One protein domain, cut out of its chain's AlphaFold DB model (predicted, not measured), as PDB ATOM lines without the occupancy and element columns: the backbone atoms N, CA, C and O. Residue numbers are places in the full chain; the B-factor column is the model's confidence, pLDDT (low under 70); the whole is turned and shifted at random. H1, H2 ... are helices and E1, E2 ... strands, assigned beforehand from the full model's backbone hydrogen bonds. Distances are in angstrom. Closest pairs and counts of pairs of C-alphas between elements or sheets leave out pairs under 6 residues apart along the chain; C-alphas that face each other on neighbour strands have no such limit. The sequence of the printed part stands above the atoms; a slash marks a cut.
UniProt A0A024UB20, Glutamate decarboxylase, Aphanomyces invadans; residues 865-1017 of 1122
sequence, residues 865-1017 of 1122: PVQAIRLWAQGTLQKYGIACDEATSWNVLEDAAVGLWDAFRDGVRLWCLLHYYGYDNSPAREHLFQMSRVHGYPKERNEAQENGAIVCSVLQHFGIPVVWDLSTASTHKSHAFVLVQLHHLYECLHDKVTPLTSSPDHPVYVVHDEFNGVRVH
ATOM      1  N   PRO A 865       4.951 -15.410  -2.035       88.00
ATOM      2  CA  PRO A 865       5.393 -14.127  -1.482       88.00
ATOM      3  C   PRO A 865       4.214 -13.144  -1.342       88.00
ATOM      4  O   PRO A 865       4.094 -12.168  -2.082       88.00
ATOM      5  N   VAL A 866       3.324 -13.412  -0.377       89.25
ATOM      6  CA  VAL A 866       2.022 -12.733  -0.210       89.25
ATOM      7  C   VAL A 866       2.140 -11.207  -0.213       89.25
ATOM      8  O   VAL A 866       1.343 -10.550  -0.874       89.25
ATOM      9  N   GLN A 867       3.139 -10.636   0.468       86.81
ATOM     10  CA  GLN A 867       3.304  -9.180   0.544       86.81
ATOM     11  C   GLN A 867       3.761  -8.557  -0.786       86.81
ATOM     12  O   GLN A 867       3.285  -7.482  -1.138       86.81
ATOM     13  N   ALA A 868       4.621  -9.233  -1.559       86.69
ATOM     14  CA  ALA A 868       5.031  -8.751  -2.881       86.69
ATOM     15  C   ALA A 868       3.841  -8.758  -3.852       86.69
ATOM     16  O   ALA A 868       3.567  -7.755  -4.504       86.69
ATOM     17  N   ILE A 869       3.068  -9.850  -3.859       91.56
ATOM     18  CA  ILE A 869       1.847  -9.980  -4.665       91.56
ATOM     19  C   ILE A 869       0.785  -8.970  -4.218       91.56
ATOM     20  O   ILE A 869       0.129  -8.382  -5.071       91.56
ATOM     21  N   ARG A 870       0.629  -8.727  -2.908       91.50
ATOM     22  CA  ARG A 870      -0.278  -7.704  -2.369       91.50
ATOM     23  C   ARG A 870       0.088  -6.319  -2.890       91.50
ATOM     24  O   ARG A 870      -0.785  -5.643  -3.420       91.50
ATOM     25  N   LEU A 871       1.350  -5.905  -2.757       87.19
ATOM     26  CA  LEU A 871       1.809  -4.581  -3.191       87.19
ATOM     27  C   LEU A 871       1.702  -4.419  -4.715       87.19
ATOM     28  O   LEU A 871       1.165  -3.420  -5.186       87.19
ATOM     29  N   TRP A 872       2.119  -5.433  -5.475       91.75
ATOM     30  CA  TRP A 872       1.980  -5.497  -6.933       91.75
ATOM     31  C   TRP A 872       0.514  -5.397  -7.388       91.75
ATOM     32  O   TRP A 872       0.172  -4.578  -8.245       91.75
ATOM     33  N   ALA A 873      -0.375  -6.188  -6.782       88.50
ATOM     34  CA  ALA A 873      -1.783  -6.224  -7.149       88.50
ATOM     35  C   ALA A 873      -2.534  -4.967  -6.689       88.50
ATOM     36  O   ALA A 873      -3.259  -4.388  -7.490       88.50
ATOM     37  N   GLN A 874      -2.357  -4.504  -5.444       87.69
ATOM     38  CA  GLN A 874      -2.999  -3.271  -4.968       87.69
ATOM     39  C   GLN A 874      -2.480  -2.047  -5.733       87.69
ATOM     40  O   GLN A 874      -3.302  -1.283  -6.226       87.69
ATOM     41  N   GLY A 875      -1.167  -1.908  -5.948       79.00
ATOM     42  CA  GLY A 875      -0.588  -0.806  -6.733       79.00
ATOM     43  C   GLY A 875      -0.978  -0.811  -8.219       79.00
ATOM     44  O   GLY A 875      -0.919   0.227  -8.878       79.00
ATOM     45  N   THR A 876      -1.427  -1.954  -8.750       80.75
ATOM     46  CA  THR A 876      -2.052  -2.039 -10.079       80.75
ATOM     47  C   THR A 876      -3.543  -1.693 -10.020       80.75
ATOM     48  O   THR A 876      -4.006  -0.834 -10.764       80.75
ATOM     49  N   LEU A 877      -4.305  -2.317  -9.115       83.69
ATOM     50  CA  LEU A 877      -5.759  -2.148  -8.983       83.69
ATOM     51  C   LEU A 877      -6.173  -0.745  -8.517       83.69
ATOM     52  O   LEU A 877      -7.241  -0.274  -8.899       83.69
ATOM     53  N   GLN A 878      -5.321  -0.063  -7.749       77.56
ATOM     54  CA  GLN A 878      -5.495   1.336  -7.351       77.56
ATOM     55  C   GLN A 878      -5.564   2.266  -8.567       77.56
ATOM     56  O   GLN A 878      -6.327   3.224  -8.544       77.56
ATOM     57  N   LYS A 879      -4.856   1.948  -9.663       69.50
ATOM     58  CA  LYS A 879      -4.930   2.728 -10.910       69.50
ATOM     59  C   LYS A 879      -6.308   2.642 -11.564       69.50
ATOM     60  O   LYS A 879      -6.751   3.591 -12.189       69.50
ATOM     61  N   TYR A 880      -7.007   1.524 -11.383       66.69
ATOM     62  CA  TYR A 880      -8.374   1.321 -11.867       66.69
ATOM     63  C   TYR A 880      -9.442   1.753 -10.843       66.69
ATOM     64  O   TYR A 880     -10.615   1.459 -11.041       66.69
ATOM     65  N   GLY A 881      -9.063   2.368  -9.713       67.44
ATOM     66  CA  GLY A 881      -9.992   2.729  -8.630       67.44
ATOM     67  C   GLY A 881     -10.620   1.543  -7.875       67.44
ATOM     68  O   GLY A 881     -11.454   1.750  -7.002       67.44
ATOM     69  N   ILE A 882     -10.221   0.297  -8.168       75.56
ATOM     70  CA  ILE A 882     -10.843  -0.937  -7.640       75.56
ATOM     71  C   ILE A 882      -9.903  -1.752  -6.739       75.56
ATOM     72  O   ILE A 882      -9.951  -2.988  -6.715       75.56
ATOM     73  N   ALA A 883      -9.038  -1.076  -5.982       79.81
ATOM     74  CA  ALA A 883      -8.190  -1.717  -4.979       79.81
ATOM     75  C   ALA A 883      -9.000  -2.608  -4.009       79.81
ATOM     76  O   ALA A 883     -10.209  -2.444  -3.820       79.81
ATOM     77  N   CYS A 884      -8.335  -3.593  -3.405       83.69
ATOM     78  CA  CYS A 884      -8.922  -4.333  -2.289       83.69
ATOM     79  C   CYS A 884      -8.931  -3.441  -1.041       83.69
ATOM     80  O   CYS A 884      -7.889  -2.865  -0.723       83.69
ATOM     81  N   ASP A 885     -10.069  -3.399  -0.345       78.56
ATOM     82  CA  ASP A 885     -10.254  -2.807   0.989       78.56
ATOM     83  C   ASP A 885      -9.135  -3.263   1.946       78.56
ATOM     84  O   ASP A 885      -8.724  -4.429   1.902       78.56
ATOM     85  N   GLU A 886      -8.649  -2.372   2.811       74.31
ATOM     86  CA  GLU A 886      -7.638  -2.675   3.830       74.31
ATOM     87  C   GLU A 886      -8.075  -3.797   4.783       74.31
ATOM     88  O   GLU A 886      -7.238  -4.588   5.223       74.31
ATOM     89  N   ALA A 887      -9.382  -3.933   5.029       73.94
ATOM     90  CA  ALA A 887      -9.967  -5.026   5.804       73.94
ATOM     91  C   ALA A 887      -9.932  -6.394   5.081       73.94
ATOM     92  O   ALA A 887     -10.246  -7.425   5.686       73.94
ATOM     93  N   THR A 888      -9.548  -6.448   3.799       81.62
ATOM     94  CA  THR A 888      -9.439  -7.703   3.037       81.62
ATOM     95  C   THR A 888      -8.252  -8.525   3.535       81.62
ATOM     96  O   THR A 888      -7.098  -8.185   3.264       81.62
ATOM     97  N   SER A 889      -8.495  -9.670   4.182       84.00
ATOM     98  CA  SER A 889      -7.383 -10.538   4.580       84.00
ATOM     99  C   SER A 889      -6.706 -11.194   3.372       84.00
ATOM    100  O   SER A 889      -7.306 -11.991   2.640       84.00
ATOM    101  N   TRP A 890      -5.413 -10.900   3.225       86.62
ATOM    102  CA  TRP A 890      -4.480 -11.609   2.345       86.62
ATOM    103  C   TRP A 890      -3.894 -12.872   3.006       86.62
ATOM    104  O   TRP A 890      -3.312 -13.710   2.314       86.62
ATOM    105  N   ASN A 891      -4.061 -13.056   4.325       81.31
ATOM    106  CA  ASN A 891      -3.586 -14.247   5.030       81.31
ATOM    107  C   ASN A 891      -4.601 -15.391   4.915       81.31
ATOM    108  O   ASN A 891      -5.479 -15.579   5.754       81.31
ATOM    109  N   VAL A 892      -4.460 -16.193   3.860       79.81
ATOM    110  CA  VAL A 892      -5.389 -17.285   3.523       79.81
ATOM    111  C   VAL A 892      -5.330 -18.500   4.466       79.81
ATOM    112  O   VAL A 892      -5.981 -19.510   4.196       79.81
ATOM    113  N   LEU A 893      -4.522 -18.435   5.531       74.56
ATOM    114  CA  LEU A 893      -4.372 -19.480   6.551       74.56
ATOM    115  C   LEU A 893      -5.095 -19.159   7.869       74.56
ATOM    116  O   LEU A 893      -5.074 -19.994   8.776       74.56
ATOM    117  N   GLU A 894      -5.729 -17.990   7.961       66.69
ATOM    118  CA  GLU A 894      -6.534 -17.527   9.094       66.69
ATOM    119  C   GLU A 894      -7.998 -17.327   8.666       66.69
ATOM    120  O   GLU A 894      -8.283 -16.921   7.535       66.69
ATOM    121  N   ASP A 895      -8.939 -17.624   9.566       54.25
ATOM    122  CA  ASP A 895     -10.381 -17.539   9.299       54.25
ATOM    123  C   ASP A 895     -10.878 -16.082   9.370       54.25
ATOM    124  O   ASP A 895     -11.455 -15.634  10.360       54.25
ATOM    125  N   ALA A 896     -10.637 -15.327   8.297       57.28
ATOM    126  CA  ALA A 896     -11.119 -13.958   8.133       57.28
ATOM    127  C   ALA A 896     -12.573 -13.892   7.622       57.28
ATOM    128  O   ALA A 896     -12.987 -14.681   6.769       57.28
ATOM    129  N   ALA A 897     -13.332 -12.897   8.097       57.56
ATOM    130  CA  ALA A 897     -14.722 -12.668   7.684       57.56
ATOM    131  C   ALA A 897     -14.850 -12.254   6.202       57.56
ATOM    132  O   ALA A 897     -15.765 -12.703   5.510       57.56
ATOM    133  N   VAL A 898     -13.901 -11.447   5.714       70.25
ATOM    134  CA  VAL A 898     -13.737 -11.056   4.307       70.25
ATOM    135  C   VAL A 898     -12.311 -11.407   3.880       70.25
ATOM    136  O   VAL A 898     -11.347 -11.072   4.572       70.25
ATOM    137  N   GLY A 899     -12.162 -12.106   2.755       81.06
ATOM    138  CA  GLY A 899     -10.857 -12.546   2.260       81.06
ATOM    139  C   GLY A 899     -10.761 -12.540   0.739       81.06
ATOM    140  O   GLY A 899     -11.722 -12.239   0.035       81.06
ATOM    141  N   LEU A 900      -9.589 -12.921   0.217       86.00
ATOM    142  CA  LEU A 900      -9.258 -12.845  -1.216       86.00
ATOM    143  C   LEU A 900     -10.297 -13.436  -2.186       86.00
ATOM    144  O   LEU A 900     -10.400 -12.977  -3.317       86.00
ATOM    145  N   TRP A 901     -11.088 -14.431  -1.781       86.69
ATOM    146  CA  TRP A 901     -12.145 -14.945  -2.656       86.69
ATOM    147  C   TRP A 901     -13.296 -13.950  -2.805       86.69
ATOM    148  O   TRP A 901     -13.759 -13.739  -3.918       86.69
ATOM    149  N   ASP A 902     -13.727 -13.293  -1.727       85.12
ATOM    150  CA  ASP A 902     -14.807 -12.305  -1.803       85.12
ATOM    151  C   ASP A 902     -14.412 -11.107  -2.682       85.12
ATOM    152  O   ASP A 902     -15.262 -10.584  -3.395       85.12
ATOM    153  N   ALA A 903     -13.124 -10.741  -2.688       85.69
ATOM    154  CA  ALA A 903     -12.578  -9.637  -3.478       85.69
ATOM    155  C   ALA A 903     -12.328  -9.959  -4.969       85.69
ATOM    156  O   ALA A 903     -12.351  -9.040  -5.783       85.69
ATOM    157  N   PHE A 904     -12.063 -11.218  -5.345       88.19
ATOM    158  CA  PHE A 904     -11.675 -11.591  -6.723       88.19
ATOM    159  C   PHE A 904     -12.660 -12.543  -7.443       88.19
ATOM    160  O   PHE A 904     -12.454 -12.858  -8.617       88.19
ATOM    161  N   ARG A 905     -13.734 -13.015  -6.785       83.81
ATOM    162  CA  ARG A 905     -14.729 -13.958  -7.362       83.81
ATOM    163  C   ARG A 905     -15.545 -13.418  -8.545       83.81
ATOM    164  O   ARG A 905     -16.179 -14.210  -9.236       83.81
ATOM    165  N   ASP A 906     -15.574 -12.100  -8.721       81.94
ATOM    166  CA  ASP A 906     -16.281 -11.384  -9.795       81.94
ATOM    167  C   ASP A 906     -15.511 -11.379 -11.130       81.94
ATOM    168  O   ASP A 906     -16.063 -11.015 -12.168       81.94
ATOM    169  N   GLY A 907     -14.234 -11.779 -11.108       81.75
ATOM    170  CA  GLY A 907     -13.322 -11.744 -12.249       81.75
ATOM    171  C   GLY A 907     -12.786 -10.352 -12.603       81.75
ATOM    172  O   GLY A 907     -11.734 -10.276 -13.233       81.75
ATOM    173  N   VAL A 908     -13.421  -9.264 -12.155       83.06
ATOM    174  CA  VAL A 908     -13.117  -7.878 -12.561       83.06
ATOM    175  C   VAL A 908     -11.691  -7.505 -12.166       83.06
ATOM    176  O   VAL A 908     -10.893  -7.095 -13.007       83.06
ATOM    177  N   ARG A 909     -11.311  -7.757 -10.905       88.00
ATOM    178  CA  ARG A 909      -9.944  -7.479 -10.430       88.00
ATOM    179  C   ARG A 909      -8.883  -8.338 -11.127       88.00
ATOM    180  O   ARG A 909      -7.788  -7.851 -11.390       88.00
ATOM    181  N   LEU A 910      -9.186  -9.593 -11.472       87.88
ATOM    182  CA  LEU A 910      -8.256 -10.433 -12.243       87.88
ATOM    183  C   LEU A 910      -8.107  -9.928 -13.684       87.88
ATOM    184  O   LEU A 910      -7.000  -9.939 -14.223       87.88
ATOM    185  N   TRP A 911      -9.197  -9.456 -14.290       83.94
ATOM    186  CA  TRP A 911      -9.180  -8.881 -15.629       83.94
ATOM    187  C   TRP A 911      -8.393  -7.566 -15.679       83.94
ATOM    188  O   TRP A 911      -7.546  -7.423 -16.551       83.94
ATOM    189  N   CYS A 912      -8.559  -6.655 -14.713       81.75
ATOM    190  CA  CYS A 912      -7.778  -5.411 -14.661       81.75
ATOM    191  C   CYS A 912      -6.267  -5.654 -14.485       81.75
ATOM    192  O   CYS A 912      -5.466  -4.963 -15.114       81.75
ATOM    193  N   LEU A 913      -5.861  -6.667 -13.701       85.62
ATOM    194  CA  LEU A 913      -4.454  -7.093 -13.619       85.62
ATOM    195  C   LEU A 913      -3.938  -7.604 -14.975       85.62
ATOM    196  O   LEU A 913      -2.856  -7.215 -15.409       85.62
ATOM    197  N   LEU A 914      -4.713  -8.447 -15.664       83.88
ATOM    198  CA  LEU A 914      -4.357  -8.976 -16.986       83.88
ATOM    199  C   LEU A 914      -4.314  -7.890 -18.072       83.88
ATOM    200  O   LEU A 914      -3.420  -7.913 -18.913       83.88
ATOM    201  N   HIS A 915      -5.248  -6.939 -18.039       79.25
ATOM    202  CA  HIS A 915      -5.327  -5.817 -18.973       79.25
ATOM    203  C   HIS A 915      -4.134  -4.867 -18.817       79.25
ATOM    204  O   HIS A 915      -3.506  -4.500 -19.804       79.25
ATOM    205  N   TYR A 916      -3.758  -4.533 -17.578       76.19
ATOM    206  CA  TYR A 916      -2.638  -3.630 -17.288       76.19
ATOM    207  C   TYR A 916      -1.288  -4.112 -17.853       76.19
ATOM    208  O   TYR A 916      -0.469  -3.303 -18.285       76.19
ATOM    209  N   TYR A 917      -1.078  -5.430 -17.893       74.81
ATOM    210  CA  TYR A 917       0.109  -6.072 -18.467       74.81
ATOM    211  C   TYR A 917      -0.117  -6.629 -19.890       74.81
ATOM    212  O   TYR A 917       0.722  -7.370 -20.407       74.81
ATOM    213  N   GLY A 918      -1.245  -6.294 -20.526       63.59
ATOM    214  CA  GLY A 918      -1.791  -6.939 -21.725       63.59
ATOM    215  C   GLY A 918      -1.112  -6.603 -23.058       63.59
ATOM    216  O   GLY A 918      -1.806  -6.477 -24.069       63.59
ATOM    217  N   TYR A 919       0.216  -6.450 -23.096       54.62
ATOM    218  CA  TYR A 919       0.935  -6.231 -24.355       54.62
ATOM    219  C   TYR A 919       1.212  -7.540 -25.093       54.62
ATOM    220  O   TYR A 919       2.104  -8.314 -24.740       54.62
ATOM    221  N   ASP A 920       0.453  -7.743 -26.160       58.53
ATOM    222  CA  ASP A 920       0.743  -8.668 -27.246       58.53
ATOM    223  C   ASP A 920       0.342  -7.978 -28.556       58.53
ATOM    224  O   ASP A 920      -0.751  -7.420 -28.650       58.53
ATOM    225  N   ASN A 921       1.216  -7.997 -29.562       56.31
ATOM    226  CA  ASN A 921       0.934  -7.418 -30.880       56.31
ATOM    227  C   ASN A 921       0.326  -8.439 -31.855       56.31
ATOM    228  O   ASN A 921       0.241  -8.173 -33.054       56.31
ATOM    229  N   SER A 922      -0.093  -9.616 -31.376       61.94
ATOM    230  CA  SER A 922      -0.883 -10.538 -32.187       61.94
ATOM    231  C   SER A 922      -2.289  -9.977 -32.481       61.94
ATOM    232  O   SER A 922      -2.900  -9.346 -31.610       61.94
ATOM    233  N   PRO A 923      -2.878 -10.280 -33.657       58.84
ATOM    234  CA  PRO A 923      -4.262  -9.912 -33.980       58.84
ATOM    235  C   PRO A 923      -5.323 -10.466 -33.011       58.84
ATOM    236  O   PRO A 923      -6.481 -10.064 -33.065       58.84
ATOM    237  N   ALA A 924      -4.962 -11.387 -32.108       61.88
ATOM    238  CA  ALA A 924      -5.876 -11.889 -31.089       61.88
ATOM    239  C   ALA A 924      -6.145 -10.866 -29.966       61.88
ATOM    240  O   ALA A 924      -7.195 -10.953 -29.325       61.88
ATOM    241  N   ARG A 925      -5.256  -9.880 -29.734       64.38
ATOM    242  CA  ARG A 925      -5.426  -8.856 -28.680       64.38
ATOM    243  C   ARG A 925      -6.761  -8.116 -28.810       64.38
ATOM    244  O   ARG A 925      -7.481  -8.001 -27.819       64.38
ATOM    245  N   GLU A 926      -7.126  -7.710 -30.026       60.16
ATOM    246  CA  GLU A 926      -8.387  -7.011 -30.327       60.16
ATOM    247  C   GLU A 926      -9.646  -7.858 -30.098       60.16
ATOM    248  O   GLU A 926     -10.727  -7.297 -29.946       60.16
ATOM    249  N   HIS A 927      -9.538  -9.190 -30.030       64.00
ATOM    250  CA  HIS A 927     -10.651 -10.086 -29.687       64.00
ATOM    251  C   HIS A 927     -10.671 -10.506 -28.209       64.00
ATOM    252  O   HIS A 927     -11.735 -10.844 -27.683       64.00
ATOM    253  N   LEU A 928      -9.514 -10.495 -27.538       66.56
ATOM    254  CA  LEU A 928      -9.338 -10.955 -26.156       66.56
ATOM    255  C   LEU A 928      -9.582  -9.861 -25.108       66.56
ATOM    256  O   LEU A 928     -10.079 -10.162 -24.025       66.56
ATOM    257  N   PHE A 929      -9.254  -8.605 -25.423       68.00
ATOM    258  CA  PHE A 929      -9.322  -7.470 -24.490       68.00
ATOM    259  C   PHE A 929     -10.449  -6.467 -24.796       68.00
ATOM    260  O   PHE A 929     -10.385  -5.308 -24.394       68.00
ATOM    261  N   GLN A 930     -11.511  -6.908 -25.474       62.91
ATOM    262  CA  GLN A 930     -12.692  -6.080 -25.752       62.91
ATOM    263  C   GLN A 930     -13.400  -5.687 -24.445       62.91
ATOM    264  O   GLN A 930     -14.090  -6.504 -23.834       62.91
ATOM    265  N   MET A 931     -13.222  -4.433 -24.018       57.50
ATOM    266  CA  MET A 931     -13.710  -3.916 -22.727       57.50
ATOM    267  C   MET A 931     -15.241  -3.989 -22.609       57.50
ATOM    268  O   MET A 931     -15.771  -4.372 -21.569       57.50
ATOM    269  N   SER A 932     -15.935  -3.787 -23.734       54.19
ATOM    270  CA  SER A 932     -17.389  -3.910 -23.920       54.19
ATOM    271  C   SER A 932     -17.969  -5.319 -23.702       54.19
ATOM    272  O   SER A 932     -19.147  -5.546 -23.967       54.19
ATOM    273  N   ARG A 933     -17.161  -6.285 -23.244       65.81
ATOM    274  CA  ARG A 933     -17.578  -7.664 -22.938       65.81
ATOM    275  C   ARG A 933     -17.396  -8.057 -21.469       65.81
ATOM    276  O   ARG A 933     -17.754  -9.174 -21.114       65.81
ATOM    277  N   VAL A 934     -16.840  -7.177 -20.635       73.62
ATOM    278  CA  VAL A 934     -16.658  -7.399 -19.191       73.62
ATOM    279  C   VAL A 934     -17.639  -6.518 -18.431       73.62
ATOM    280  O   VAL A 934     -17.704  -5.317 -18.675       73.62
ATOM    281  N   HIS A 935     -18.378  -7.104 -17.492       77.06
ATOM    282  CA  HIS A 935     -19.258  -6.370 -16.579       77.06
ATOM    283  C   HIS A 935     -18.420  -5.815 -15.424       77.06
ATOM    284  O   HIS A 935     -17.740  -6.590 -14.747       77.06
ATOM    285  N   GLY A 936     -18.451  -4.504 -15.189       70.44
ATOM    286  CA  GLY A 936     -17.721  -3.840 -14.107       70.44
ATOM    287  C   GLY A 936     -18.344  -4.094 -12.731       70.44
ATOM    288  O   GLY A 936     -17.623  -4.301 -11.755       70.44
ATOM    289  N   TYR A 937     -19.677  -4.163 -12.662       74.75
ATOM    290  CA  TYR A 937     -20.442  -4.440 -11.443       74.75
ATOM    291  C   TYR A 937     -21.437  -5.600 -11.648       74.75
ATOM    292  O   TYR A 937     -22.652  -5.372 -11.613       74.75
ATOM    293  N   PRO A 938     -20.956  -6.850 -11.833       76.75
ATOM    294  CA  PRO A 938     -21.816  -8.009 -12.059       76.75
ATOM    295  C   PRO A 938     -22.742  -8.252 -10.856       76.75
ATOM    296  O   PRO A 938     -22.299  -8.583  -9.751       76.75
ATOM    297  N   LYS A 939     -24.045  -8.079 -11.083       73.94
ATOM    298  CA  LYS A 939     -25.143  -8.269 -10.123       73.94
ATOM    299  C   LYS A 939     -25.666  -9.700 -10.175       73.94
ATOM    300  O   LYS A 939     -26.059 -10.250  -9.144       73.94
ATOM    301  N   GLU A 940     -25.652 -10.316 -11.355       76.19
ATOM    302  CA  GLU A 940     -26.070 -11.694 -11.565       76.19
ATOM    303  C   GLU A 940     -24.899 -12.683 -11.614       76.19
ATOM    304  O   GLU A 940     -23.759 -12.396 -11.981       76.19
ATOM    305  N   ARG A 941     -25.208 -13.934 -11.264       73.88
ATOM    306  CA  ARG A 941     -24.234 -15.031 -11.253       73.88
ATOM    307  C   ARG A 941     -23.727 -15.401 -12.653       73.88
ATOM    308  O   ARG A 941     -22.634 -15.958 -12.749       73.88
ATOM    309  N   ASN A 942     -24.500 -15.109 -13.699       79.25
ATOM    310  CA  ASN A 942     -24.119 -15.359 -15.089       79.25
ATOM    311  C   ASN A 942     -23.055 -14.349 -15.550       79.25
ATOM    312  O   ASN A 942     -22.010 -14.761 -16.039       79.25
ATOM    313  N   GLU A 943     -23.247 -13.060 -15.260       80.75
ATOM    314  CA  GLU A 943     -22.302 -11.968 -15.553       80.75
ATOM    315  C   GLU A 943     -20.915 -12.244 -14.932       80.75
ATOM    316  O   GLU A 943     -19.881 -12.172 -15.596       80.75
ATOM    317  N   ALA A 944     -20.879 -12.697 -13.672       76.31
ATOM    318  CA  ALA A 944     -19.637 -13.117 -13.010       76.31
ATOM    319  C   ALA A 944     -19.001 -14.393 -13.619       76.31
ATOM    320  O   ALA A 944     -17.797 -14.619 -13.477       76.31
ATOM    321  N   GLN A 945     -19.780 -15.249 -14.291       79.19
ATOM    322  CA  GLN A 945     -19.260 -16.404 -15.037       79.19
ATOM    323  C   GLN A 945     -18.744 -16.014 -16.430       79.19
ATOM    324  O   GLN A 945     -17.763 -16.602 -16.882       79.19
ATOM    325  N   GLU A 946     -19.327 -15.000 -17.068       79.81
ATOM    326  CA  GLU A 946     -18.847 -14.403 -18.320       79.81
ATOM    327  C   GLU A 946     -17.504 -13.688 -18.110       79.81
ATOM    328  O   GLU A 946     -16.528 -14.003 -18.797       79.81
ATOM    329  N   ASN A 947     -17.394 -12.855 -17.068       83.31
ATOM    330  CA  ASN A 947     -16.119 -12.279 -16.624       83.31
ATOM    331  C   ASN A 947     -15.070 -13.375 -16.357       83.31
ATOM    332  O   ASN A 947     -13.931 -13.302 -16.828       83.31
ATOM    333  N   GLY A 948     -15.462 -14.436 -15.642       81.50
ATOM    334  CA  GLY A 948     -14.605 -15.593 -15.377       81.50
ATOM    335  C   GLY A 948     -14.170 -16.347 -16.642       81.50
ATOM    336  O   GLY A 948     -13.051 -16.866 -16.681       81.50
ATOM    337  N   ALA A 949     -15.006 -16.385 -17.685       81.81
ATOM    338  CA  ALA A 949     -14.672 -16.976 -18.979       81.81
ATOM    339  C   ALA A 949     -13.606 -16.154 -19.711       81.81
ATOM    340  O   ALA A 949     -12.599 -16.721 -20.133       81.81
ATOM    341  N   ILE A 950     -13.774 -14.830 -19.771       81.81
ATOM    342  CA  ILE A 950     -12.812 -13.913 -20.397       81.81
ATOM    343  C   ILE A 950     -11.455 -13.999 -19.687       81.81
ATOM    344  O   ILE A 950     -10.439 -14.227 -20.343       81.81
ATOM    345  N   VAL A 951     -11.428 -13.939 -18.350       85.62
ATOM    346  CA  VAL A 951     -10.197 -14.121 -17.554       85.62
ATOM    347  C   VAL A 951      -9.508 -15.454 -17.874       85.62
ATOM    348  O   VAL A 951      -8.293 -15.483 -18.067       85.62
ATOM    349  N   CYS A 952     -10.254 -16.557 -17.988       85.31
ATOM    350  CA  CYS A 952      -9.671 -17.856 -18.338       85.31
ATOM    351  C   CYS A 952      -9.127 -17.914 -19.773       85.31
ATOM    352  O   CYS A 952      -8.067 -18.504 -19.978       85.31
ATOM    353  N   SER A 953      -9.804 -17.308 -20.752       82.75
ATOM    354  CA  SER A 953      -9.317 -17.229 -22.136       82.75
ATOM    355  C   SER A 953      -8.045 -16.388 -22.251       82.75
ATOM    356  O   SER A 953      -7.100 -16.801 -22.921       82.75
ATOM    357  N   VAL A 954      -7.974 -15.255 -21.546       82.00
ATOM    358  CA  VAL A 954      -6.782 -14.393 -21.523       82.00
ATOM    359  C   VAL A 954      -5.604 -15.096 -20.830       82.00
ATOM    360  O   VAL A 954      -4.498 -15.102 -21.370       82.00
ATOM    361  N   LEU A 955      -5.828 -15.771 -19.692       86.62
ATOM    362  CA  LEU A 955      -4.807 -16.604 -19.032       86.62
ATOM    363  C   LEU A 955      -4.252 -17.684 -19.977       86.62
ATOM    364  O   LEU A 955      -3.037 -17.852 -20.070       86.62
ATOM    365  N   GLN A 956      -5.132 -18.387 -20.700       85.25
ATOM    366  CA  GLN A 956      -4.747 -19.424 -21.663       85.25
ATOM    367  C   GLN A 956      -3.923 -18.861 -22.828       85.25
ATOM    368  O   GLN A 956      -2.922 -19.475 -23.194       85.25
ATOM    369  N   HIS A 957      -4.292 -17.694 -23.367       82.50
ATOM    370  CA  HIS A 957      -3.552 -17.031 -24.448       82.50
ATOM    371  C   HIS A 957      -2.119 -16.665 -24.038       82.50
ATOM    372  O   HIS A 957      -1.174 -16.961 -24.764       82.50
ATOM    373  N   PHE A 958      -1.927 -16.118 -22.833       78.06
ATOM    374  CA  PHE A 958      -0.586 -15.841 -22.294       78.06
ATOM    375  C   PHE A 958       0.162 -17.087 -21.779       78.06
ATOM    376  O   PHE A 958       1.271 -16.958 -21.257       78.06
ATOM    377  N   GLY A 959      -0.417 -18.288 -21.885       82.81
ATOM    378  CA  GLY A 959       0.171 -19.529 -21.372       82.81
ATOM    379  C   GLY A 959       0.252 -19.615 -19.840       82.81
ATOM    380  O   GLY A 959       0.946 -20.488 -19.311       82.81
ATOM    381  N   ILE A 960      -0.449 -18.731 -19.120       88.12
ATOM    382  CA  ILE A 960      -0.459 -18.672 -17.654       88.12
ATOM    383  C   ILE A 960      -1.354 -19.807 -17.123       88.12
ATOM    384  O   ILE A 960      -2.498 -19.945 -17.569       88.12
ATOM    385  N   PRO A 961      -0.893 -20.642 -16.170       87.56
ATOM    386  CA  PRO A 961      -1.681 -21.775 -15.694       87.56
ATOM    387  C   PRO A 961      -3.002 -21.357 -15.034       87.56
ATOM    388  O   PRO A 961      -3.007 -20.549 -14.107       87.56
ATOM    389  N   VAL A 962      -4.115 -21.968 -15.457       87.62
ATOM    390  CA  VAL A 962      -5.449 -21.780 -14.855       87.62
ATOM    391  C   VAL A 962      -5.710 -22.882 -13.823       87.62
ATOM    392  O   VAL A 962      -5.867 -24.051 -14.186       87.62
ATOM    393  N   VAL A 963      -5.776 -22.531 -12.534       86.44
ATOM    394  CA  VAL A 963      -5.870 -23.524 -11.435       86.44
ATOM    395  C   VAL A 963      -7.303 -23.912 -11.027       86.44
ATOM    396  O   VAL A 963      -7.488 -24.744 -10.140       86.44
ATOM    397  N   TRP A 964      -8.326 -23.376 -11.697       78.69
ATOM    398  CA  TRP A 964      -9.750 -23.674 -11.462       78.69
ATOM    399  C   TRP A 964     -10.545 -23.862 -12.768       78.69
ATOM    400  O   TRP A 964      -9.968 -24.026 -13.842       78.69
ATOM    401  N   ASP A 965     -11.878 -23.881 -12.685       69.19
ATOM    402  CA  ASP A 965     -12.786 -23.903 -13.836       69.19
ATOM    403  C   ASP A 965     -13.885 -22.830 -13.724       69.19
ATOM    404  O   ASP A 965     -14.167 -22.310 -12.640       69.19
ATOM    405  N   LEU A 966     -14.532 -22.533 -14.855       64.88
ATOM    406  CA  LEU A 966     -15.565 -21.496 -14.987       64.88
ATOM    407  C   LEU A 966     -16.763 -21.699 -14.047       64.88
ATOM    408  O   LEU A 966     -17.371 -20.737 -13.588       64.88
ATOM    409  N   SER A 967     -17.095 -22.955 -13.729       59.72
ATOM    410  CA  SER A 967     -18.224 -23.285 -12.857       59.72
ATOM    411  C   SER A 967     -17.887 -23.204 -11.370       59.72
ATOM    412  O   SER A 967     -18.808 -23.314 -10.560       59.72
ATOM    413  N   THR A 968     -16.602 -23.095 -11.002       64.56
ATOM    414  CA  THR A 968     -16.144 -23.092  -9.605       64.56
ATOM    415  C   THR A 968     -15.592 -21.754  -9.130       64.56
ATOM    416  O   THR A 968     -15.743 -21.468  -7.943       64.56
ATOM    417  N   ALA A 969     -15.035 -20.914 -10.011       60.44
ATOM    418  CA  ALA A 969     -14.478 -19.604  -9.646       60.44
ATOM    419  C   ALA A 969     -15.468 -18.737  -8.835       60.44
ATOM    420  O   ALA A 969     -15.179 -18.347  -7.701       60.44
ATOM    421  N   SER A 970     -16.682 -18.541  -9.362       63.25
ATOM    422  CA  SER A 970     -17.740 -17.743  -8.725       63.25
ATOM    423  C   SER A 970     -18.586 -18.503  -7.691       63.25
ATOM    424  O   SER A 970     -19.501 -17.926  -7.108       63.25
ATOM    425  N   THR A 971     -18.323 -19.796  -7.438       65.50
ATOM    426  CA  THR A 971     -19.226 -20.647  -6.628       65.50
ATOM    427  C   THR A 971     -18.558 -21.443  -5.509       65.50
ATOM    428  O   THR A 971     -19.270 -22.051  -4.713       65.50
ATOM    429  N   HIS A 972     -17.229 -21.522  -5.458       73.81
ATOM    430  CA  HIS A 972     -16.510 -22.250  -4.415       73.81
ATOM    431  C   HIS A 972     -15.504 -21.334  -3.711       73.81
ATOM    432  O   HIS A 972     -14.448 -21.020  -4.261       73.81
ATOM    433  N   LYS A 973     -15.808 -20.958  -2.461       78.69
ATOM    434  CA  LYS A 973     -14.950 -20.098  -1.640       78.69
ATOM    435  C   LYS A 973     -13.634 -20.805  -1.304       78.69
ATOM    436  O   LYS A 973     -13.595 -21.718  -0.485       78.69
ATOM    437  N   SER A 974     -12.551 -20.388  -1.962       84.06
ATOM    438  CA  SER A 974     -11.185 -20.847  -1.679       84.06
ATOM    439  C   SER A 974     -10.187 -19.699  -1.798       84.06
ATOM    440  O   SER A 974      -9.730 -19.356  -2.888       84.06
ATOM    441  N   HIS A 975      -9.820 -19.130  -0.650       87.19
ATOM    442  CA  HIS A 975      -8.787 -18.099  -0.547       87.19
ATOM    443  C   HIS A 975      -7.434 -18.597  -1.095       87.19
ATOM    444  O   HIS A 975      -6.750 -17.882  -1.825       87.19
ATOM    445  N   ALA A 976      -7.088 -19.856  -0.802       88.12
ATOM    446  CA  ALA A 976      -5.835 -20.483  -1.213       88.12
ATOM    447  C   ALA A 976      -5.667 -20.568  -2.741       88.12
ATOM    448  O   ALA A 976      -4.582 -20.286  -3.243       88.12
ATOM    449  N   PHE A 977      -6.723 -20.911  -3.494       88.38
ATOM    450  CA  PHE A 977      -6.618 -20.960  -4.958       88.38
ATOM    451  C   PHE A 977      -6.501 -19.567  -5.584       88.38
ATOM    452  O   PHE A 977      -5.722 -19.412  -6.521       88.38
ATOM    453  N   VAL A 978      -7.194 -18.552  -5.051       89.25
ATOM    454  CA  VAL A 978      -7.042 -17.156  -5.511       89.25
ATOM    455  C   VAL A 978      -5.607 -16.672  -5.317       89.25
ATOM    456  O   VAL A 978      -5.009 -16.169  -6.265       89.25
ATOM    457  N   LEU A 979      -5.014 -16.910  -4.145       91.25
ATOM    458  CA  LEU A 979      -3.614 -16.565  -3.889       91.25
ATOM    459  C   LEU A 979      -2.640 -17.294  -4.838       91.25
ATOM    460  O   LEU A 979      -1.689 -16.686  -5.319       91.25
ATOM    461  N   VAL A 980      -2.885 -18.571  -5.162       90.94
ATOM    462  CA  VAL A 980      -2.061 -19.322  -6.130       90.94
ATOM    463  C   VAL A 980      -2.227 -18.804  -7.566       90.94
ATOM    464  O   VAL A 980      -1.243 -18.739  -8.297       90.94
ATOM    465  N   GLN A 981      -3.428 -18.387  -7.981       90.88
ATOM    466  CA  GLN A 981      -3.620 -17.782  -9.304       90.88
ATOM    467  C   GLN A 981      -2.971 -16.393  -9.397       90.88
ATOM    468  O   GLN A 981      -2.368 -16.081 -10.421       90.88
ATOM    469  N   LEU A 982      -3.042 -15.590  -8.327       91.94
ATOM    470  CA  LEU A 982      -2.342 -14.306  -8.219       91.94
ATOM    471  C   LEU A 982      -0.815 -14.477  -8.210       91.94
ATOM    472  O   LEU A 982      -0.119 -13.650  -8.784       91.94
ATOM    473  N   HIS A 983      -0.294 -15.565  -7.637       93.06
ATOM    474  CA  HIS A 983       1.125 -15.921  -7.728       93.06
ATOM    475  C   HIS A 983       1.545 -16.269  -9.163       93.06
ATOM    476  O   HIS A 983       2.526 -15.720  -9.650       93.06
ATOM    477  N   HIS A 984       0.776 -17.101  -9.876       90.88
ATOM    478  CA  HIS A 984       1.039 -17.389 -11.298       90.88
ATOM    479  C   HIS A 984       0.946 -16.133 -12.179       90.88
ATOM    480  O   HIS A 984       1.713 -15.992 -13.127       90.88
ATOM    481  N   LEU A 985       0.032 -15.207 -11.867       90.44
ATOM    482  CA  LEU A 985      -0.049 -13.903 -12.529       90.44
ATOM    483  C   LEU A 985       1.187 -13.042 -12.239       90.44
ATOM    484  O   LEU A 985       1.791 -12.540 -13.181       90.44
ATOM    485  N   TYR A 986       1.589 -12.915 -10.970       91.56
ATOM    486  CA  TYR A 986       2.793 -12.191 -10.556       91.56
ATOM    487  C   TYR A 986       4.027 -12.722 -11.301       91.56
ATOM    488  O   TYR A 986       4.632 -11.986 -12.077       91.56
ATOM    489  N   GLU A 987       4.339 -14.015 -11.167       88.81
ATOM    490  CA  GLU A 987       5.506 -14.670 -11.783       88.81
ATOM    491  C   GLU A 987       5.579 -14.458 -13.308       88.81
ATOM    492  O   GLU A 987       6.663 -14.309 -13.865       88.81
ATOM    493  N   CYS A 988       4.436 -14.413 -14.003       86.12
ATOM    494  CA  CYS A 988       4.385 -14.244 -15.458       86.12
ATOM    495  C   CYS A 988       4.290 -12.786 -15.953       86.12
ATOM    496  O   CYS A 988       4.372 -12.575 -17.171       86.12
ATOM    497  N   LEU A 989       4.061 -11.802 -15.072       84.12
ATOM    498  CA  LEU A 989       3.716 -10.425 -15.466       84.12
ATOM    499  C   LEU A 989       4.486  -9.311 -14.736       84.12
ATOM    500  O   LEU A 989       4.599  -8.235 -15.314       84.12
ATOM    501  N   HIS A 990       5.014  -9.516 -13.523       83.38
ATOM    502  CA  HIS A 990       5.529  -8.409 -12.694       83.38
ATOM    503  C   HIS A 990       6.652  -7.585 -13.351       83.38
ATOM    504  O   HIS A 990       6.613  -6.359 -13.280       83.38
ATOM    505  N   ASP A 991       7.566  -8.244 -14.069       74.69
ATOM    506  CA  ASP A 991       8.677  -7.613 -14.803       74.69
ATOM    507  C   ASP A 991       8.303  -7.088 -16.209       74.69
ATOM    508  O   ASP A 991       9.167  -6.602 -16.946       74.69
ATOM    509  N   LYS A 992       7.038  -7.196 -16.646       72.75
ATOM    510  CA  LYS A 992       6.640  -6.764 -17.997       72.75
ATOM    511  C   LYS A 992       6.398  -5.258 -18.070       72.75
ATOM    512  O   LYS A 992       5.632  -4.691 -17.295       72.75
ATOM    513  N   VAL A 993       6.997  -4.628 -19.081       56.81
ATOM    514  CA  VAL A 993       6.767  -3.219 -19.433       56.81
ATOM    515  C   VAL A 993       5.329  -3.028 -19.922       56.81
ATOM    516  O   VAL A 993       4.835  -3.796 -20.748       56.81
ATOM    517  N   THR A 994       4.670  -1.991 -19.409       57.09
ATOM    518  CA  THR A 994       3.230  -1.750 -19.571       57.09
ATOM    519  C   THR A 994       2.938  -0.620 -20.562       57.09
ATOM    520  O   THR A 994       3.280   0.530 -20.271       57.09
ATOM    521  N   PRO A 995       2.257  -0.883 -21.688       52.06
ATOM    522  CA  PRO A 995       1.721   0.155 -22.548       52.06
ATOM    523  C   PRO A 995       0.301   0.493 -22.101       52.06
ATOM    524  O   PRO A 995      -0.649  -0.235 -22.385       52.06
ATOM    525  N   LEU A 996       0.151   1.628 -21.422       48.91
ATOM    526  CA  LEU A 996      -1.155   2.246 -21.213       48.91
ATOM    527  C   LEU A 996      -1.622   2.886 -22.532       48.91
ATOM    528  O   LEU A 996      -1.533   4.097 -22.700       48.91
ATOM    529  N   THR A 997      -2.098   2.074 -23.483       45.16
ATOM    530  CA  THR A 997      -2.875   2.535 -24.648       45.16
ATOM    531  C   THR A 997      -3.966   1.518 -25.015       45.16
ATOM    532  O   THR A 997      -3.737   0.302 -25.017       45.16
ATOM    533  N   SER A 998      -5.152   2.025 -25.358       40.50
ATOM    534  CA  SER A 998      -6.233   1.295 -26.042       40.50
ATOM    535  C   SER A 998      -6.380   1.712 -27.517       40.50
ATOM    536  O   SER A 998      -7.200   1.148 -28.235       40.50
ATOM    537  N   SER A 999      -5.554   2.659 -27.975       38.06
ATOM    538  CA  SER A 999      -5.443   3.144 -29.356       38.06
ATOM    539  C   SER A 999      -3.985   3.031 -29.839       38.06
ATOM    540  O   SER A 999      -3.074   3.121 -29.004       38.06
ATOM    541  N   PRO A1000      -3.722   2.856 -31.150       38.47
ATOM    542  CA  PRO A1000      -2.384   3.011 -31.722       38.47
ATOM    543  C   PRO A1000      -1.806   4.426 -31.552       38.47
ATOM    544  O   PRO A1000      -0.595   4.567 -31.403       38.47
ATOM    545  N   ASP A1001      -2.664   5.454 -31.540       34.56
ATOM    546  CA  ASP A1001      -2.251   6.850 -31.752       34.56
ATOM    547  C   ASP A1001      -2.322   7.744 -30.499       34.56
ATOM    548  O   ASP A1001      -1.721   8.821 -30.481       34.56
ATOM    549  N   HIS A1002      -3.020   7.327 -29.431       34.72
ATOM    550  CA  HIS A1002      -3.168   8.111 -28.191       34.72
ATOM    551  C   HIS A1002      -2.956   7.275 -26.908       34.72
ATOM    552  O   HIS A1002      -3.513   6.177 -26.793       34.72
ATOM    553  N   PRO A1003      -2.195   7.786 -25.912       34.56
ATOM    554  CA  PRO A1003      -2.047   7.143 -24.607       34.56
ATOM    555  C   PRO A1003      -3.323   7.145 -23.760       34.56
ATOM    556  O   PRO A1003      -4.150   8.050 -23.824       34.56
ATOM    557  N   VAL A1004      -3.419   6.150 -22.881       43.16
ATOM    558  CA  VAL A1004      -4.349   6.118 -21.753       43.16
ATOM    559  C   VAL A1004      -3.691   6.849 -20.584       43.16
ATOM    560  O   VAL A1004      -2.719   6.369 -19.996       43.16
ATOM    561  N   TYR A1005      -4.211   8.028 -20.257       44.31
ATOM    562  CA  TYR A1005      -3.684   8.868 -19.186       44.31
ATOM    563  C   TYR A1005      -4.331   8.538 -17.835       44.31
ATOM    564  O   TYR A1005      -5.539   8.308 -17.732       44.31
ATOM    565  N   VAL A1006      -3.504   8.556 -16.788       44.19
ATOM    566  CA  VAL A1006      -3.960   8.652 -15.399       44.19
ATOM    567  C   VAL A1006      -4.297  10.112 -15.120       44.19
ATOM    568  O   VAL A1006      -3.431  10.977 -15.235       44.19
ATOM    569  N   VAL A1007      -5.545  10.366 -14.737       41.00
ATOM    570  CA  VAL A1007      -5.996  11.656 -14.209       41.00
ATOM    571  C   VAL A1007      -6.091  11.524 -12.692       41.00
ATOM    572  O   VAL A1007      -6.686  10.569 -12.191       41.00
ATOM    573  N   HIS A1008      -5.486  12.463 -11.968       38.94
ATOM    574  CA  HIS A1008      -5.711  12.635 -10.535       38.94
ATOM    575  C   HIS A1008      -6.870  13.616 -10.352       38.94
ATOM    576  O   HIS A1008      -6.850  14.686 -10.960       38.94
ATOM    577  N   ASP A1009      -7.861  13.269  -9.534       40.50
ATOM    578  CA  ASP A1009      -8.825  14.248  -9.033       40.50
ATOM    579  C   ASP A1009      -8.313  14.963  -7.772       40.50
ATOM    580  O   ASP A1009      -7.281  14.607  -7.197       40.50
ATOM    581  N   GLU A1010      -9.031  16.003  -7.352       33.66
ATOM    582  CA  GLU A1010      -8.630  16.916  -6.269       33.66
ATOM    583  C   GLU A1010      -8.522  16.242  -4.890       33.66
ATOM    584  O   GLU A1010      -7.899  16.780  -3.977       33.66
ATOM    585  N   PHE A1011      -9.063  15.028  -4.748       37.56
ATOM    586  CA  PHE A1011      -8.949  14.193  -3.550       37.56
ATOM    587  C   PHE A1011      -7.848  13.127  -3.685       37.56
ATOM    588  O   PHE A1011      -7.781  12.182  -2.896       37.56
ATOM    589  N   ASN A1012      -6.959  13.298  -4.671       36.62
ATOM    590  CA  ASN A1012      -5.864  12.400  -5.036       36.62
ATOM    591  C   ASN A1012      -6.336  11.007  -5.512       36.62
ATOM    592  O   ASN A1012      -5.583  10.028  -5.473       36.62
ATOM    593  N   GLY A1013      -7.587  10.909  -5.976       36.41
ATOM    594  CA  GLY A1013      -8.146   9.718  -6.601       36.41
ATOM    595  C   GLY A1013      -7.608   9.537  -8.018       36.41
ATOM    596  O   GLY A1013      -7.717  10.429  -8.858       36.41
ATOM    597  N   VAL A1014      -7.034   8.367  -8.305       37.03
ATOM    598  CA  VAL A1014      -6.543   8.017  -9.645       37.03
ATOM    599  C   VAL A1014      -7.677   7.431 -10.484       37.03
ATOM    600  O   VAL A1014      -8.232   6.385 -10.142       37.03
ATOM    601  N   ARG A1015      -7.976   8.070 -11.619       42.22
ATOM    602  CA  ARG A1015      -8.891   7.563 -12.650       42.22
ATOM    603  C   ARG A1015      -8.136   7.279 -13.943       42.22
ATOM    604  O   ARG A1015      -7.313   8.075 -14.392       42.22
ATOM    605  N   VAL A1016      -8.467   6.158 -14.574       46.75
ATOM    606  CA  VAL A1016      -8.020   5.813 -15.928       46.75
ATOM    607  C   VAL A1016      -9.127   6.202 -16.905       46.75
ATOM    608  O   VAL A1016     -10.178   5.563 -16.931       46.75
ATOM    609  N   HIS A1017      -8.906   7.251 -17.699       40.88
ATOM    610  CA  HIS A1017      -9.855   7.634 -18.747       40.88
ATOM    611  C   HIS A1017      -9.774   6.672 -19.944       40.88
ATOM    612  O   HIS A1017      -8.690   6.239 -20.333       40.88
TER     613      HIS A1017
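What this domain is: This is residues 865 to 1017 of the 1122 residues of the protein "Glutamate decarboxylase" of Aphanomyces invadans (UniProt A0A024UB20). A helical body is built round a short core helix, H3, with H1 crossing it on one side, H5 packed on it on another, and H7 running nearly parallel to it close by and crossing the first part of H1. The short H2, H4 and H6 fill in round these, long unnamed stretches lie round the outside, and a small hairpin of E1 and E2 sits at the rim, by the last residues of H1. The printed part has 153 residues, with seven named helices followed by two named strands, in the order H1 to H7, E1, E2; the sheet, E1 - E2, is antiparallel. The class is mostly helix, though under half of the printed residues, 75 of 153, are in named elements. The whole is compact, with a radius of gyration of the C-alphas of 15.3 A and spans of 48 by 37 by 32 A.

How they stand to each other: H1, residues 866 to 880, touches H3, residues 908 to 916, about perpendicular at 84 degrees; their closest C-alphas, of Thr 876 and Leu 913, are 6.6 A apart. With residues 866 to 872 alone, H1 touches H7, residues 975 to 989, about perpendicular at 75 degrees, the closest C-alphas being those of Ile 869 and Tyr 986 at 6.4 A. H2, residues 900 to 904, touches residues 975 to 979 of H7 alone, with the closest C-alphas, of Trp 901 and His 975, 5.1 A apart. H3 and H7 are close but not clearly touching, the closest C-alphas, of Leu 914 and Leu 985, being 7.9 A apart, and run the same way at a shallow tilt of 9 degrees. H5, residues 941 to 957, is the hub, touching three other helices. It touches H3 at a shallow tilt of 29 degrees, the same way, with the closest C-alphas, of Trp 911 and Val 951, 5.7 A apart. H4, residues 925 to 928, only just touches H5, with 3 pairs of C-alphas within 8 A, the closest being Leu 928 and Val 954 at 6.3 A. H6, residues 966 to 969, touches residues 945 to 952 of H5 alone, with the closest C-alphas, of Gly 948 and Leu 966, 6.0 A apart. H1 and H5 are apart. E1, residues 1006 to 1008, and E2, residues 1014 to 1016, form an antiparallel hairpin at 146 degrees, with N 1007 and O 1015 at 2.9 A and N 1015 and O 1007 at 2.9 A, within hydrogen-bond range. The closest C-alphas of H1 and E2, of Lys 879 and Val 1014, are 5.7 A apart. In H2, H3, H5 and H7 every O i to N i+4 pair is within hydrogen-bond range, in H1 9 of 11 are, and H4 and H6 are too short for such a pair.

Where its parts are: H1 begins at C-alpha 866 (2.022, -12.733, -0.210) and is 21.0 A long. H2 and H3 follow, H3 measuring 12.3 A, then H4. H5 spans 24.6 A from C-alpha 941 (-24.234, -15.031, -11.253). After H6, H7 spans 20.9 A. E1 is 6.5 A long, and E2, 6.8 A, ends at C-alpha 1016 (-8.020, 5.813, -15.928).

The domain as a whole: The C-alphas of Asp 895 and Asp 1001, the two farthest apart, are 48.4 A apart. The printed part has no cut. The links H1 to H2, H4 to H5 and H7 to E1 are long, at 19, 12 and 16 residues. The mean pLDDT of the printed part is 72.2, and 55 residues are under 70, among them 918 to 933 and 993 to 1017.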